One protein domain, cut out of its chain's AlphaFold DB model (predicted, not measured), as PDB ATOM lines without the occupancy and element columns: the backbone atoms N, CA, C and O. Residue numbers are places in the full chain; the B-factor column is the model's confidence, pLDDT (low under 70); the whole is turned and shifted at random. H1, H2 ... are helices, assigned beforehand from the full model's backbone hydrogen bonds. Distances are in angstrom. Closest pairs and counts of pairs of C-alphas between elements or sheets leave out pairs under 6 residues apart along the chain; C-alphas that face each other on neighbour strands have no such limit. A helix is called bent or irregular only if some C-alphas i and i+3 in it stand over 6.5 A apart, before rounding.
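This is residues 4 to 91 of the 176 residues of an uncharacterized protein of Bacillus pumilus (UniProt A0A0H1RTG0). Three helices, H2, H3 and H4, make a short up-and-down bundle, each running against the one before it, and the short first helix H1 crosses H3 at about a right angle, apart from H4. H4 is much the longest helix and runs on past the bundle as an arm whose end, with residues 84 to 91, sticks out free and makes the length of the whole; at the other end the loop of residues 54 to 59 also stands free. The printed part has 88 residues with four named helices, in the order H1, H2, H3, H4, and no named strand: the class is all helix. The whole is only just loose, close to compact, with a radius of gyration of the C-alphas of 14.6 A, and spans 52 by 22 by 21 A.

H1, residues 4 to 14, touches H3, residues 35 to 52, about perpendicular at 90 degrees; the closest C-alphas are those of Arg 8 and Gly 47, 4.2 A apart, and H3 touches H1 with residues 43 to 51 alone. H1 is close to but not clearly touching H2, residues 18 to 31, with the C-alphas of Ala 12 and Ile 18 at 7.1 A. H2 and H3 form a helical hairpin at a steep tilt of 41 degrees, opposite ways; they touch, closest at the C-alphas of Ala 29 and Glu 35, 6.0 A, with residues 35 to 43 of H3 alone. H3 is the hub, touching the three other helices. It forms a second helical hairpin with H4, residues 60 to 88, at a steep tilt of 40 degrees, opposite ways, and the closest C-alphas, those of Ile 46 and Ile 64, are 6.1 A apart. H2 and H4 touch at a shallow tilt of 23 degrees, the same way, with the C-alphas of Val 21 and Ile 68 closest at 6.7 A; H4 does so with residues 65 to 76 alone. H1 and H4 are apart. Every O i to N i+4 pair is within hydrogen-bond range in H1, H3 and H4, and 8 of 10 are in H2.

H1 begins at C-alpha 4, (57.159, 44.030, 37.442). H2 is irregular, with C-alphas 27 and 30 7.6 A apart. H3 measures 25.9 A from first to last C-alpha. H4 measures 41.7 A and ends at C-alpha 88, (72.736, 12.136, 23.040).

The C-alphas of Gly 57 and Arg 91 are the two farthest apart, at 52.6 A. Without the stretches that stand free, the body spans 34 by 21 by 17 A. The printed part has no cut; the links H1 to H2 and H2 to H3 are tight, and H3 to H4 is short. The mean pLDDT of the printed part is 85.8, with residue 57 and residues 83 to 91 under 70.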
ATOM      1  N   GLN A   4      55.810  44.034  36.875       87.19
ATOM      2  CA  GLN A   4      57.159  44.030  37.442       87.19
ATOM      3  C   GLN A   4      58.255  43.724  36.405       87.19
ATOM      4  O   GLN A   4      59.334  44.308  36.458       87.19
ATOM      5  N   LYS A   5      57.996  42.823  35.447       87.38
ATOM      6  CA  LYS A   5      58.947  42.513  34.367       87.38
ATOM      7  C   LYS A   5      59.091  43.701  33.422       87.38
ATOM      8  O   LYS A   5      60.210  44.041  33.058       87.38
ATOM      9  N   PHE A   6      57.976  44.356  33.096       89.00
ATOM     10  CA  PHE A   6      57.978  45.574  32.288       89.00
ATOM     11  C   PHE A   6      58.801  46.688  32.952       89.00
ATOM     12  O   PHE A   6      59.714  47.220  32.329       89.00
ATOM     13  N   ASN A   7      58.578  46.951  34.244       90.06
ATOM     14  CA  ASN A   7      59.344  47.953  34.994       90.06
ATOM     15  C   ASN A   7      60.855  47.665  34.998       90.06
ATOM     16  O   ASN A   7      61.659  48.582  34.886       90.06
ATOM     17  N   ARG A   8      61.262  46.393  35.090       90.69
ATOM     18  CA  ARG A   8      62.683  46.005  35.043       90.69
ATOM     19  C   ARG A   8      63.312  46.204  33.672       90.69
ATOM     20  O   ARG A   8      64.470  46.607  33.600       90.69
ATOM     21  N   LEU A   9      62.574  45.913  32.603       91.94
ATOM     22  CA  LEU A   9      63.031  46.182  31.241       91.94
ATOM     23  C   LEU A   9      63.192  47.685  31.013       91.94
ATOM     24  O   LEU A   9      64.228  48.098  30.499       91.94
ATOM     25  N   GLN A  10      62.222  48.481  31.471       91.25
ATOM     26  CA  GLN A  10      62.296  49.937  31.413       91.25
ATOM     27  C   GLN A  10      63.521  50.450  32.176       91.25
ATOM     28  O   GLN A  10      64.337  51.163  31.609       91.25
ATOM     29  N   LEU A  11      63.741  49.974  33.405       91.19
ATOM     30  CA  LEU A  11      64.909  50.347  34.201       91.19
ATOM     31  C   LEU A  11      66.229  49.992  33.493       91.19
ATOM     32  O   LEU A  11      67.159  50.788  33.456       91.19
ATOM     33  N   ALA A  12      66.335  48.805  32.894       91.44
ATOM     34  CA  ALA A  12      67.529  48.436  32.134       91.44
ATOM     35  C   ALA A  12      67.744  49.343  30.904       91.44
ATOM     36  O   ALA A  12      68.889  49.666  30.576       91.44
ATOM     37  N   ALA A  13      66.662  49.762  30.243       91.69
ATOM     38  CA  ALA A  13      66.702  50.698  29.124       91.69
ATOM     39  C   ALA A  13      67.158  52.096  29.566       91.69
ATOM     40  O   ALA A  13      68.079  52.646  28.964       91.69
ATOM     41  N   ASP A  14      66.592  52.615  30.657       91.75
ATOM     42  CA  ASP A  14      66.882  53.947  31.198       91.75
ATOM     43  C   ASP A  14      68.356  54.082  31.620       91.75
ATOM     44  O   ASP A  14      68.989  55.113  31.403       91.75
ATOM     45  N   TYR A  15      68.947  53.007  32.152       88.88
ATOM     46  CA  TYR A  15      70.375  52.938  32.488       88.88
ATOM     47  C   TYR A  15      71.286  52.610  31.285       88.88
ATOM     48  O   TYR A  15      72.487  52.379  31.455       88.88
ATOM     49  N   GLY A  16      70.742  52.578  30.064       90.88
ATOM     50  CA  GLY A  16      71.502  52.425  28.823       90.88
ATOM     51  C   GLY A  16      72.085  51.028  28.600       90.88
ATOM     52  O   GLY A  16      73.106  50.896  27.924       90.88
ATOM     53  N   ALA A  17      71.485  49.975  29.165       92.31
ATOM     54  CA  ALA A  17      72.017  48.615  29.061       92.31
ATOM     55  C   ALA A  17      71.810  47.965  27.680       92.31
ATOM     56  O   ALA A  17      72.618  47.125  27.281       92.31
ATOM     57  N   ILE A  18      70.766  48.369  26.945       92.88
ATOM     58  CA  ILE A  18      70.367  47.800  25.643       92.88
ATOM     59  C   ILE A  18      71.542  47.652  24.657       92.88
ATOM     60  O   ILE A  18      71.811  46.520  24.252       92.88
ATOM     61  N   PRO A  19      72.305  48.710  24.311       93.50
ATOM     62  CA  PRO A  19      73.380  48.588  23.323       93.50
ATOM     63  C   PRO A  19      74.512  47.650  23.764       93.50
ATOM     64  O   PRO A  19      75.175  47.040  22.924       93.50
ATOM     65  N   TYR A  20      74.752  47.505  25.073       92.94
ATOM     66  CA  TYR A  20      75.759  46.573  25.586       92.94
ATOM     67  C   TYR A  20      75.285  45.124  25.489       92.94
ATOM     68  O   TYR A  20      76.077  44.250  25.147       92.94
ATOM     69  N   VAL A  21      74.003  44.873  25.771       93.88
ATOM     70  CA  VAL A  21      73.405  43.540  25.651       93.88
ATOM     71  C   VAL A  21      73.356  43.107  24.188       93.88
ATOM     72  O   VAL A  21      73.831  42.020  23.886       93.88
ATOM     73  N   GLN A  22      72.892  43.970  23.280       93.94
ATOM     74  CA  GLN A  22      72.827  43.676  21.841       93.94
ATOM     75  C   GLN A  22      74.205  43.374  21.247       93.94
ATOM     76  O   GLN A  22      74.375  42.408  20.508       93.94
ATOM     77  N   ARG A  23      75.231  44.153  21.616       93.25
ATOM     78  CA  ARG A  23      76.607  43.894  21.165       93.25
ATOM     79  C   ARG A  23      77.112  42.525  21.620       93.25
ATOM     80  O   ARG A  23      77.805  41.847  20.868       93.25
ATOM     81  N   GLU A  24      76.824  42.136  22.860       92.19
ATOM     82  CA  GLU A  24      77.226  40.821  23.364       92.19
ATOM     83  C   GLU A  24      76.378  39.689  22.776       92.19
ATOM     84  O   GLU A  24      76.923  38.619  22.531       92.19
ATOM     85  N   SER A  25      75.101  39.940  22.486       92.81
ATOM     86  CA  SER A  25      74.203  39.012  21.789       92.81
ATOM     87  C   SER A  25      74.762  38.636  20.415       92.81
ATOM     88  O   SER A  25      75.085  37.475  20.174       92.81
ATOM     89  N   GLN A  26      75.083  39.640  19.593       92.81
ATOM     90  CA  GLN A  26      75.699  39.446  18.275       92.81
ATOM     91  C   GLN A  26      77.024  38.672  18.342       92.81
ATOM     92  O   GLN A  26      77.337  37.870  17.464       92.81
ATOM     93  N   ARG A  27      77.826  38.883  19.396       91.00
ATOM     94  CA  ARG A  27      79.094  38.158  19.582       91.00
ATOM     95  C   ARG A  27      78.896  36.672  19.843       91.00
ATOM     96  O   ARG A  27      79.764  35.890  19.466       91.00
ATOM     97  N   ILE A  28      77.810  36.287  20.508       90.38
ATOM     98  CA  ILE A  28      77.532  34.891  20.866       90.38
ATOM     99  C   ILE A  28      76.493  34.227  19.963       90.38
ATOM    100  O   ILE A  28      76.234  33.046  20.161       90.38
ATOM    101  N   ALA A  29      75.947  34.944  18.977       88.75
ATOM    102  CA  ALA A  29      74.925  34.467  18.045       88.75
ATOM    103  C   ALA A  29      75.241  33.079  17.459       88.75
ATOM    104  O   ALA A  29      74.423  32.172  17.483       88.75
ATOM    105  N   HIS A  30      76.489  32.865  17.040       85.62
ATOM    106  CA  HIS A  30      76.951  31.596  16.466       85.62
ATOM    107  C   HIS A  30      77.071  30.426  17.467       85.62
ATOM    108  O   HIS A  30      77.321  29.295  17.060       85.62
ATOM    109  N   LEU A  31      76.965  30.678  18.774       85.12
ATOM    110  CA  LEU A  31      77.119  29.676  19.842       85.12
ATOM    111  C   LEU A  31      75.793  29.301  20.500       85.12
ATOM    112  O   LEU A  31      75.771  28.476  21.417       85.12
ATOM    113  N   VAL A  32      74.718  29.978  20.117       83.25
ATOM    114  CA  VAL A  32      73.492  30.057  20.891       83.25
ATOM    115  C   VAL A  32      72.299  29.799  19.967       83.25
ATOM    116  O   VAL A  32      72.268  30.344  18.872       83.25
ATOM    117  N   PRO A  33      71.308  28.994  20.391       79.38
ATOM    118  CA  PRO A  33      70.156  28.669  19.551       79.38
ATOM    119  C   PRO A  33      69.166  29.831  19.368       79.38
ATOM    120  O   PRO A  33      68.542  29.923  18.318       79.38
ATOM    121  N   ASP A  34      69.005  30.706  20.368       87.19
ATOM    122  CA  ASP A  34      68.102  31.862  20.303       87.19
ATOM    123  C   ASP A  34      68.719  33.107  20.962       87.19
ATOM    124  O   ASP A  34      68.905  33.180  22.183       87.19
ATOM    125  N   GLU A  35      69.015  34.108  20.135       90.38
ATOM    126  CA  GLU A  35      69.532  35.412  20.555       90.38
ATOM    127  C   GLU A  35      68.495  36.214  21.353       90.38
ATOM    128  O   GLU A  35      68.822  36.841  22.362       90.38
ATOM    129  N   THR A  36      67.219  36.146  20.969       91.62
ATOM    130  CA  THR A  36      66.155  36.962  21.576       91.62
ATOM    131  C   THR A  36      65.927  36.555  23.030       91.62
ATOM    132  O   THR A  36      65.835  37.404  23.926       91.62
ATOM    133  N   SER A  37      65.911  35.244  23.295       90.25
ATOM    134  CA  SER A  37      65.835  34.702  24.654       90.25
ATOM    135  C   SER A  37      67.009  35.146  25.529       90.25
ATOM    136  O   SER A  37      66.817  35.461  26.711       90.25
ATOM    137  N   PHE A  38      68.224  35.199  24.972       92.81
ATOM    138  CA  PHE A  38      69.397  35.699  25.687       92.81
ATOM    139  C   PHE A  38      69.249  37.178  26.061       92.81
ATOM    140  O   PHE A  38      69.466  37.545  27.223       92.81
ATOM    141  N   GLU A  39      68.860  38.022  25.105       93.62
ATOM    142  CA  GLU A  39      68.712  39.464  25.312       93.62
ATOM    143  C   GLU A  39      67.662  39.773  26.377       93.62
ATOM    144  O   GLU A  39      67.947  40.477  27.353       93.62
ATOM    145  N   GLN A  40      66.472  39.183  26.248       93.44
ATOM    146  CA  GLN A  40      65.372  39.394  27.184       93.44
ATOM    147  C   GLN A  40      65.761  38.975  28.606       93.44
ATOM    148  O   GLN A  40      65.556  39.724  29.568       93.44
ATOM    149  N   ARG A  41      66.354  37.784  28.756       92.38
ATOM    150  CA  ARG A  41      66.814  37.271  30.051       92.38
ATOM    151  C   ARG A  41      67.854  38.194  30.680       92.38
ATOM    152  O   ARG A  41      67.790  38.475  31.881       92.38
ATOM    153  N   THR A  42      68.804  38.663  29.880       94.31
ATOM    154  CA  THR A  42      69.899  39.512  30.349       94.31
ATOM    155  C   THR A  42      69.380  40.876  30.797       94.31
ATOM    156  O   THR A  42      69.719  41.315  31.897       94.31
ATOM    157  N   LEU A  43      68.491  41.506  30.024       95.38
ATOM    158  CA  LEU A  43      67.865  42.783  30.385       95.38
ATOM    159  C   LEU A  43      67.031  42.680  31.667       95.38
ATOM    160  O   LEU A  43      67.144  43.535  32.545       95.38
ATOM    161  N   LEU A  44      66.258  41.603  31.837       94.56
ATOM    162  CA  LEU A  44      65.500  41.367  33.071       94.56
ATOM    163  C   LEU A  44      66.411  41.191  34.292       94.56
ATOM    164  O   LEU A  44      66.104  41.709  35.368       94.56
ATOM    165  N   SER A  45      67.533  40.480  34.133       92.88
ATOM    166  CA  SER A  45      68.534  40.312  35.193       92.88
ATOM    167  C   SER A  45      69.159  41.655  35.567       92.88
ATOM    168  O   SER A  45      69.262  41.986  36.747       92.88
ATOM    169  N   ILE A  46      69.511  42.470  34.570       93.38
ATOM    170  CA  ILE A  46      70.042  43.819  34.783       93.38
ATOM    171  C   ILE A  46      69.045  44.675  35.563       93.38
ATOM    172  O   ILE A  46      69.412  45.210  36.607       93.38
ATOM    173  N   GLY A  47      67.785  44.737  35.126       92.81
ATOM    174  CA  GLY A  47      66.737  45.481  35.826       92.81
ATOM    175  C   GLY A  47      66.544  45.014  37.271       92.81
ATOM    176  O   GLY A  47      66.483  45.836  38.179       92.81
ATOM    177  N   TYR A  48      66.546  43.699  37.518       93.25
ATOM    178  CA  TYR A  48      66.463  43.139  38.873       93.25
ATOM    179  C   TYR A  48      67.611  43.604  39.783       93.25
ATOM    180  O   TYR A  48      67.397  43.975  40.937       93.25
ATOM    181  N   TRP A  49      68.847  43.577  39.285       90.81
ATOM    182  CA  TRP A  49      70.008  43.971  40.083       90.81
ATOM    183  C   TRP A  49      70.122  45.486  40.255       90.81
ATOM    184  O   TRP A  49      70.609  45.928  41.294       90.81
ATOM    185  N   LEU A  50      69.678  46.272  39.272       90.50
ATOM    186  CA  LEU A  50      69.608  47.729  39.379       90.50
ATOM    187  C   LEU A  50      68.588  48.156  40.438       90.50
ATOM    188  O   LEU A  50      68.944  48.954  41.299       90.50
ATOM    189  N   GLU A  51      67.396  47.550  40.434       89.75
ATOM    190  CA  GLU A  51      66.357  47.720  41.462       89.75
ATOM    191  C   GLU A  51      66.917  47.372  42.853       89.75
ATOM    192  O   GLU A  51      66.846  48.158  43.793       89.75
ATOM    193  N   ARG A  52      67.588  46.220  42.983       87.81
ATOM    194  CA  ARG A  52      68.146  45.764  44.267       87.81
ATOM    195  C   ARG A  52      69.271  46.650  44.810       87.81
ATOM    196  O   ARG A  52      69.463  46.719  46.022       87.81
ATOM    197  N   TYR A  53      70.061  47.260  43.933       85.62
ATOM    198  CA  TYR A  53      71.217  48.072  44.314       85.62
ATOM    199  C   TYR A  53      70.985  49.567  44.135       85.62
ATOM    200  O   TYR A  53      71.967  50.306  44.145       85.62
ATOM    201  N   GLU A  54      69.742  50.024  43.979       80.06
ATOM    202  CA  GLU A  54      69.396  51.421  43.709       80.06
ATOM    203  C   GLU A  54      70.115  52.389  44.666       80.06
ATOM    204  O   GLU A  54      70.904  53.210  44.199       80.06
ATOM    205  N   GLY A  55      70.004  52.164  45.981       78.56
ATOM    206  CA  GLY A  55      70.659  52.963  47.031       78.56
ATOM    207  C   GLY A  55      72.133  52.639  47.314       78.56
ATOM    208  O   GLY A  55      72.726  53.198  48.232       78.56
ATOM    209  N   ASN A  56      72.749  51.726  46.563       74.50
ATOM    210  CA  ASN A  56      74.168  51.409  46.699       74.50
ATOM    211  C   ASN A  56      74.949  52.299  45.722       74.50
ATOM    212  O   ASN A  56      74.820  52.118  44.510       74.50
ATOM    213  N   GLY A  57      75.757  53.239  46.228       69.44
ATOM    214  CA  GLY A  57      76.531  54.228  45.451       69.44
ATOM    215  C   GLY A  57      77.640  53.656  44.553       69.44
ATOM    216  O   GLY A  57      78.613  54.336  44.242       69.44
ATOM    217  N   ARG A  58      77.538  52.383  44.162       75.00
ATOM    218  CA  ARG A  58      78.444  51.712  43.231       75.00
ATOM    219  C   ARG A  58      78.130  52.104  41.793       75.00
ATOM    220  O   ARG A  58      76.967  52.271  41.427       75.00
ATOM    221  N   ASP A  59      79.173  52.129  40.965       84.69
ATOM    222  CA  ASP A  59      79.044  52.367  39.529       84.69
ATOM    223  C   ASP A  59      78.125  51.324  38.869       84.69
ATOM    224  O   ASP A  59      78.399  50.114  38.837       84.69
ATOM    225  N   LYS A  60      77.012  51.828  38.334       83.81
ATOM    226  CA  LYS A  60      75.961  51.048  37.683       83.81
ATOM    227  C   LYS A  60      76.442  50.488  36.346       83.81
ATOM    228  O   LYS A  60      76.046  49.383  35.980       83.81
ATOM    229  N   LYS A  61      77.369  51.166  35.660       86.94
ATOM    230  CA  LYS A  61      77.944  50.688  34.395       86.94
ATOM    231  C   LYS A  61      78.787  49.432  34.614       86.94
ATOM    232  O   LYS A  61      78.581  48.419  33.942       86.94
ATOM    233  N   ALA A  62      79.667  49.452  35.616       87.50
ATOM    234  CA  ALA A  62      80.436  48.276  36.022       87.50
ATOM    235  C   ALA A  62      79.547  47.126  36.536       87.50
ATOM    236  O   ALA A  62      79.925  45.953  36.446       87.50
ATOM    237  N   LEU A  63      78.380  47.431  37.114       89.38
ATOM    238  CA  LEU A  63      77.395  46.418  37.502       89.38
ATOM    239  C   LEU A  63      76.763  45.757  36.268       89.38
ATOM    240  O   LEU A  63      76.767  44.530  36.183       89.38
ATOM    241  N   ILE A  64      76.294  46.551  35.301       90.56
ATOM    242  CA  ILE A  64      75.701  46.071  34.044       90.56
ATOM    243  C   ILE A  64      76.666  45.132  33.316       90.56
ATOM    244  O   ILE A  64      76.309  43.992  33.026       90.56
ATOM    245  N   GLN A  65      77.914  45.554  33.102       90.94
ATOM    246  CA  GLN A  65      78.917  44.729  32.416       90.94
ATOM    247  C   GLN A  65      79.158  43.390  33.126       90.94
ATOM    248  O   GLN A  65      79.201  42.339  32.486       90.94
ATOM    249  N   ARG A  66      79.252  43.398  34.464       91.44
ATOM    250  CA  ARG A  66      79.404  42.167  35.254       91.44
ATOM    251  C   ARG A  66      78.208  41.230  35.116       91.44
ATOM    252  O   ARG A  66      78.396  40.014  35.078       91.44
ATOM    253  N   ILE A  67      76.993  41.772  35.053       92.69
ATOM    254  CA  ILE A  67      75.775  40.974  34.878       92.69
ATOM    255  C   ILE A  67      75.737  40.358  33.483       92.69
ATOM    256  O   ILE A  67      75.453  39.168  33.377       92.69
ATOM    257  N   ILE A  68      76.097  41.114  32.443       92.00
ATOM    258  CA  ILE A  68      76.136  40.605  31.067       92.00
ATOM    259  C   ILE A  68      77.105  39.423  30.957       92.00
ATOM    260  O   ILE A  68      76.718  38.352  30.499       92.00
ATOM    261  N   VAL A  69      78.335  39.562  31.465       92.81
ATOM    262  CA  VAL A  69      79.324  38.467  31.455       92.81
ATOM    263  C   VAL A  69      78.818  37.246  32.229       92.81
ATOM    264  O   VAL A  69      78.994  36.104  31.793       92.81
ATOM    265  N   ARG A  70      78.168  37.470  33.377       93.12
ATOM    266  CA  ARG A  70      77.596  36.399  34.200       93.12
ATOM    267  C   ARG A  70      76.481  35.655  33.467       93.12
ATOM    268  O   ARG A  70      76.500  34.425  33.455       93.12
ATOM    269  N   GLU A  71      75.509  36.368  32.901       92.38
ATOM    270  CA  GLU A  71      74.382  35.747  32.198       92.38
ATOM    271  C   GLU A  71      74.836  35.073  30.906       92.38
ATOM    272  O   GLU A  71      74.425  33.944  30.661       92.38
ATOM    273  N   ARG A  72      75.789  35.657  30.171       91.81
ATOM    274  CA  ARG A  72      76.436  35.011  29.020       91.81
ATOM    275  C   ARG A  72      77.003  33.641  29.383       91.81
ATOM    276  O   ARG A  72      76.684  32.647  28.741       91.81
ATOM    277  N   ASN A  73      77.823  33.564  30.431       91.69
ATOM    278  CA  ASN A  73      78.452  32.302  30.830       91.69
ATOM    279  C   ASN A  73      77.415  31.252  31.261       91.69
ATOM    280  O   ASN A  73      77.577  30.068  30.969       91.69
ATOM    281  N   LYS A  74      76.342  31.675  31.943       91.31
ATOM    282  CA  LYS A  74      75.236  30.778  32.302       91.31
ATOM    283  C   LYS A  74      74.487  30.282  31.070       91.31
ATOM    284  O   LYS A  74      74.193  29.093  31.003       91.31
ATOM    285  N   TYR A  75      74.189  31.177  30.131       90.38
ATOM    286  CA  TYR A  75      73.428  30.852  28.933       90.38
ATOM    287  C   TYR A  75      74.211  29.896  28.037       90.38
ATOM    288  O   TYR A  75      73.721  28.816  27.749       90.38
ATOM    289  N   LEU A  76      75.490  30.182  27.769       88.81
ATOM    290  CA  LEU A  76      76.368  29.274  27.024       88.81
ATOM    291  C   LEU A  76      76.497  27.893  27.685       88.81
ATOM    292  O   LEU A  76      76.530  26.877  26.995       88.81
ATOM    293  N   LYS A  77      76.564  27.827  29.023       89.06
ATOM    294  CA  LYS A  77      76.600  26.543  29.740       89.06
ATOM    295  C   LYS A  77      75.285  25.770  29.593       89.06
ATOM    296  O   LYS A  77      75.326  24.550  29.465       89.06
ATOM    297  N   ALA A  78      74.147  26.463  29.618       85.50
ATOM    298  CA  ALA A  78      72.835  25.861  29.401       85.50
ATOM    299  C   ALA A  78      72.679  25.370  27.953       85.50
ATOM    300  O   ALA A  78      72.396  24.195  27.754       85.50
ATOM    301  N   SER A  79      73.001  26.207  26.963       81.56
ATOM    302  CA  SER A  79      72.909  25.858  25.541       81.56
ATOM    303  C   SER A  79      73.816  24.686  25.165       81.56
ATOM    304  O   SER A  79      73.402  23.801  24.429       81.56
ATOM    305  N   ARG A  80      75.037  24.604  25.717       80.31
ATOM    306  CA  ARG A  80      75.910  23.431  25.513       80.31
ATOM    307  C   ARG A  80      75.323  22.153  26.100       80.31
ATOM    308  O   ARG A  80      75.498  21.090  25.516       80.31
ATOM    309  N   LYS A  81      74.654  22.244  27.253       74.62
ATOM    310  CA  LYS A  81      73.984  21.096  27.872       74.62
ATOM    311  C   LYS A  81      72.795  20.640  27.024       74.62
ATOM    312  O   LYS A  81      72.634  19.447  26.828       74.62
ATOM    313  N   GLU A  82      72.003  21.573  26.504       72.00
ATOM    314  CA  GLU A  82      70.888  21.275  25.594       72.00
ATOM    315  C   GLU A  82      71.377  20.655  24.282       72.00
ATOM    316  O   GLU A  82      70.848  19.631  23.864       72.00
ATOM    317  N   ALA A  83      72.439  21.199  23.682       68.38
ATOM    318  CA  ALA A  83      73.054  20.619  22.492       68.38
ATOM    319  C   ALA A  83      73.605  19.208  22.758       68.38
ATOM    320  O   ALA A  83      73.398  18.311  21.948       68.38
ATOM    321  N   ALA A  84      74.260  18.985  23.904       65.00
ATOM    322  CA  ALA A  84      74.743  17.662  24.294       65.00
ATOM    323  C   ALA A  84      73.591  16.660  24.459       65.00
ATOM    324  O   ALA A  84      73.673  15.576  23.900       65.00
ATOM    325  N   LEU A  85      72.500  17.045  25.131       64.75
ATOM    326  CA  LEU A  85      71.301  16.211  25.273       64.75
ATOM    327  C   LEU A  85      70.619  15.941  23.925       64.75
ATOM    328  O   LEU A  85      70.129  14.840  23.700       64.75
ATOM    329  N   SER A  86      70.611  16.917  23.013       59.78
ATOM    330  CA  SER A  86      70.067  16.733  21.664       59.78
ATOM    331  C   SER A  86      70.915  15.775  20.825       59.78
ATOM    332  O   SER A  86      70.359  15.013  20.044       59.78
ATOM    333  N   ILE A  87      72.242  15.793  20.984       59.59
ATOM    334  CA  ILE A  87      73.157  14.844  20.328       59.59
ATOM    335  C   ILE A  87      73.061  13.458  20.981       59.59
ATOM    336  O   ILE A  87      73.140  12.446  20.294       59.59
ATOM    337  N   GLU A  88      72.887  13.391  22.297       54.31
ATOM    338  CA  GLU A  88      72.736  12.136  23.040       54.31
ATOM    339  C   GLU A  88      71.399  11.452  22.713       54.31
ATOM    340  O   GLU A  88      71.372  10.246  22.499       54.31
ATOM    341  N   GLY A  89      70.330  12.225  22.495       52.16
ATOM    342  CA  GLY A  89      69.066  11.736  21.931       52.16
ATOM    343  C   GLY A  89      69.146  11.269  20.469       52.16
ATOM    344  O   GLY A  89      68.250  10.569  20.015       52.16
ATOM    345  N   MET A  90      70.211  11.613  19.733       52.59
ATOM    346  CA  MET A  90      70.521  11.012  18.425       52.59
ATOM    347  C   MET A  90      71.369   9.736  18.548       52.59
ATOM    348  O   MET A  90      71.587   9.059  17.545       52.59
ATOM    349  N   ARG A  91      71.906   9.429  19.737       54.94
ATOM    350  CA  ARG A  91      72.838   8.313  19.960       54.94
ATOM    351  C   ARG A  91      72.209   7.081  20.605       54.94
ATOM    352  O   ARG A  91      72.897   6.066  20.651       54.94
TER     353      ARG A  91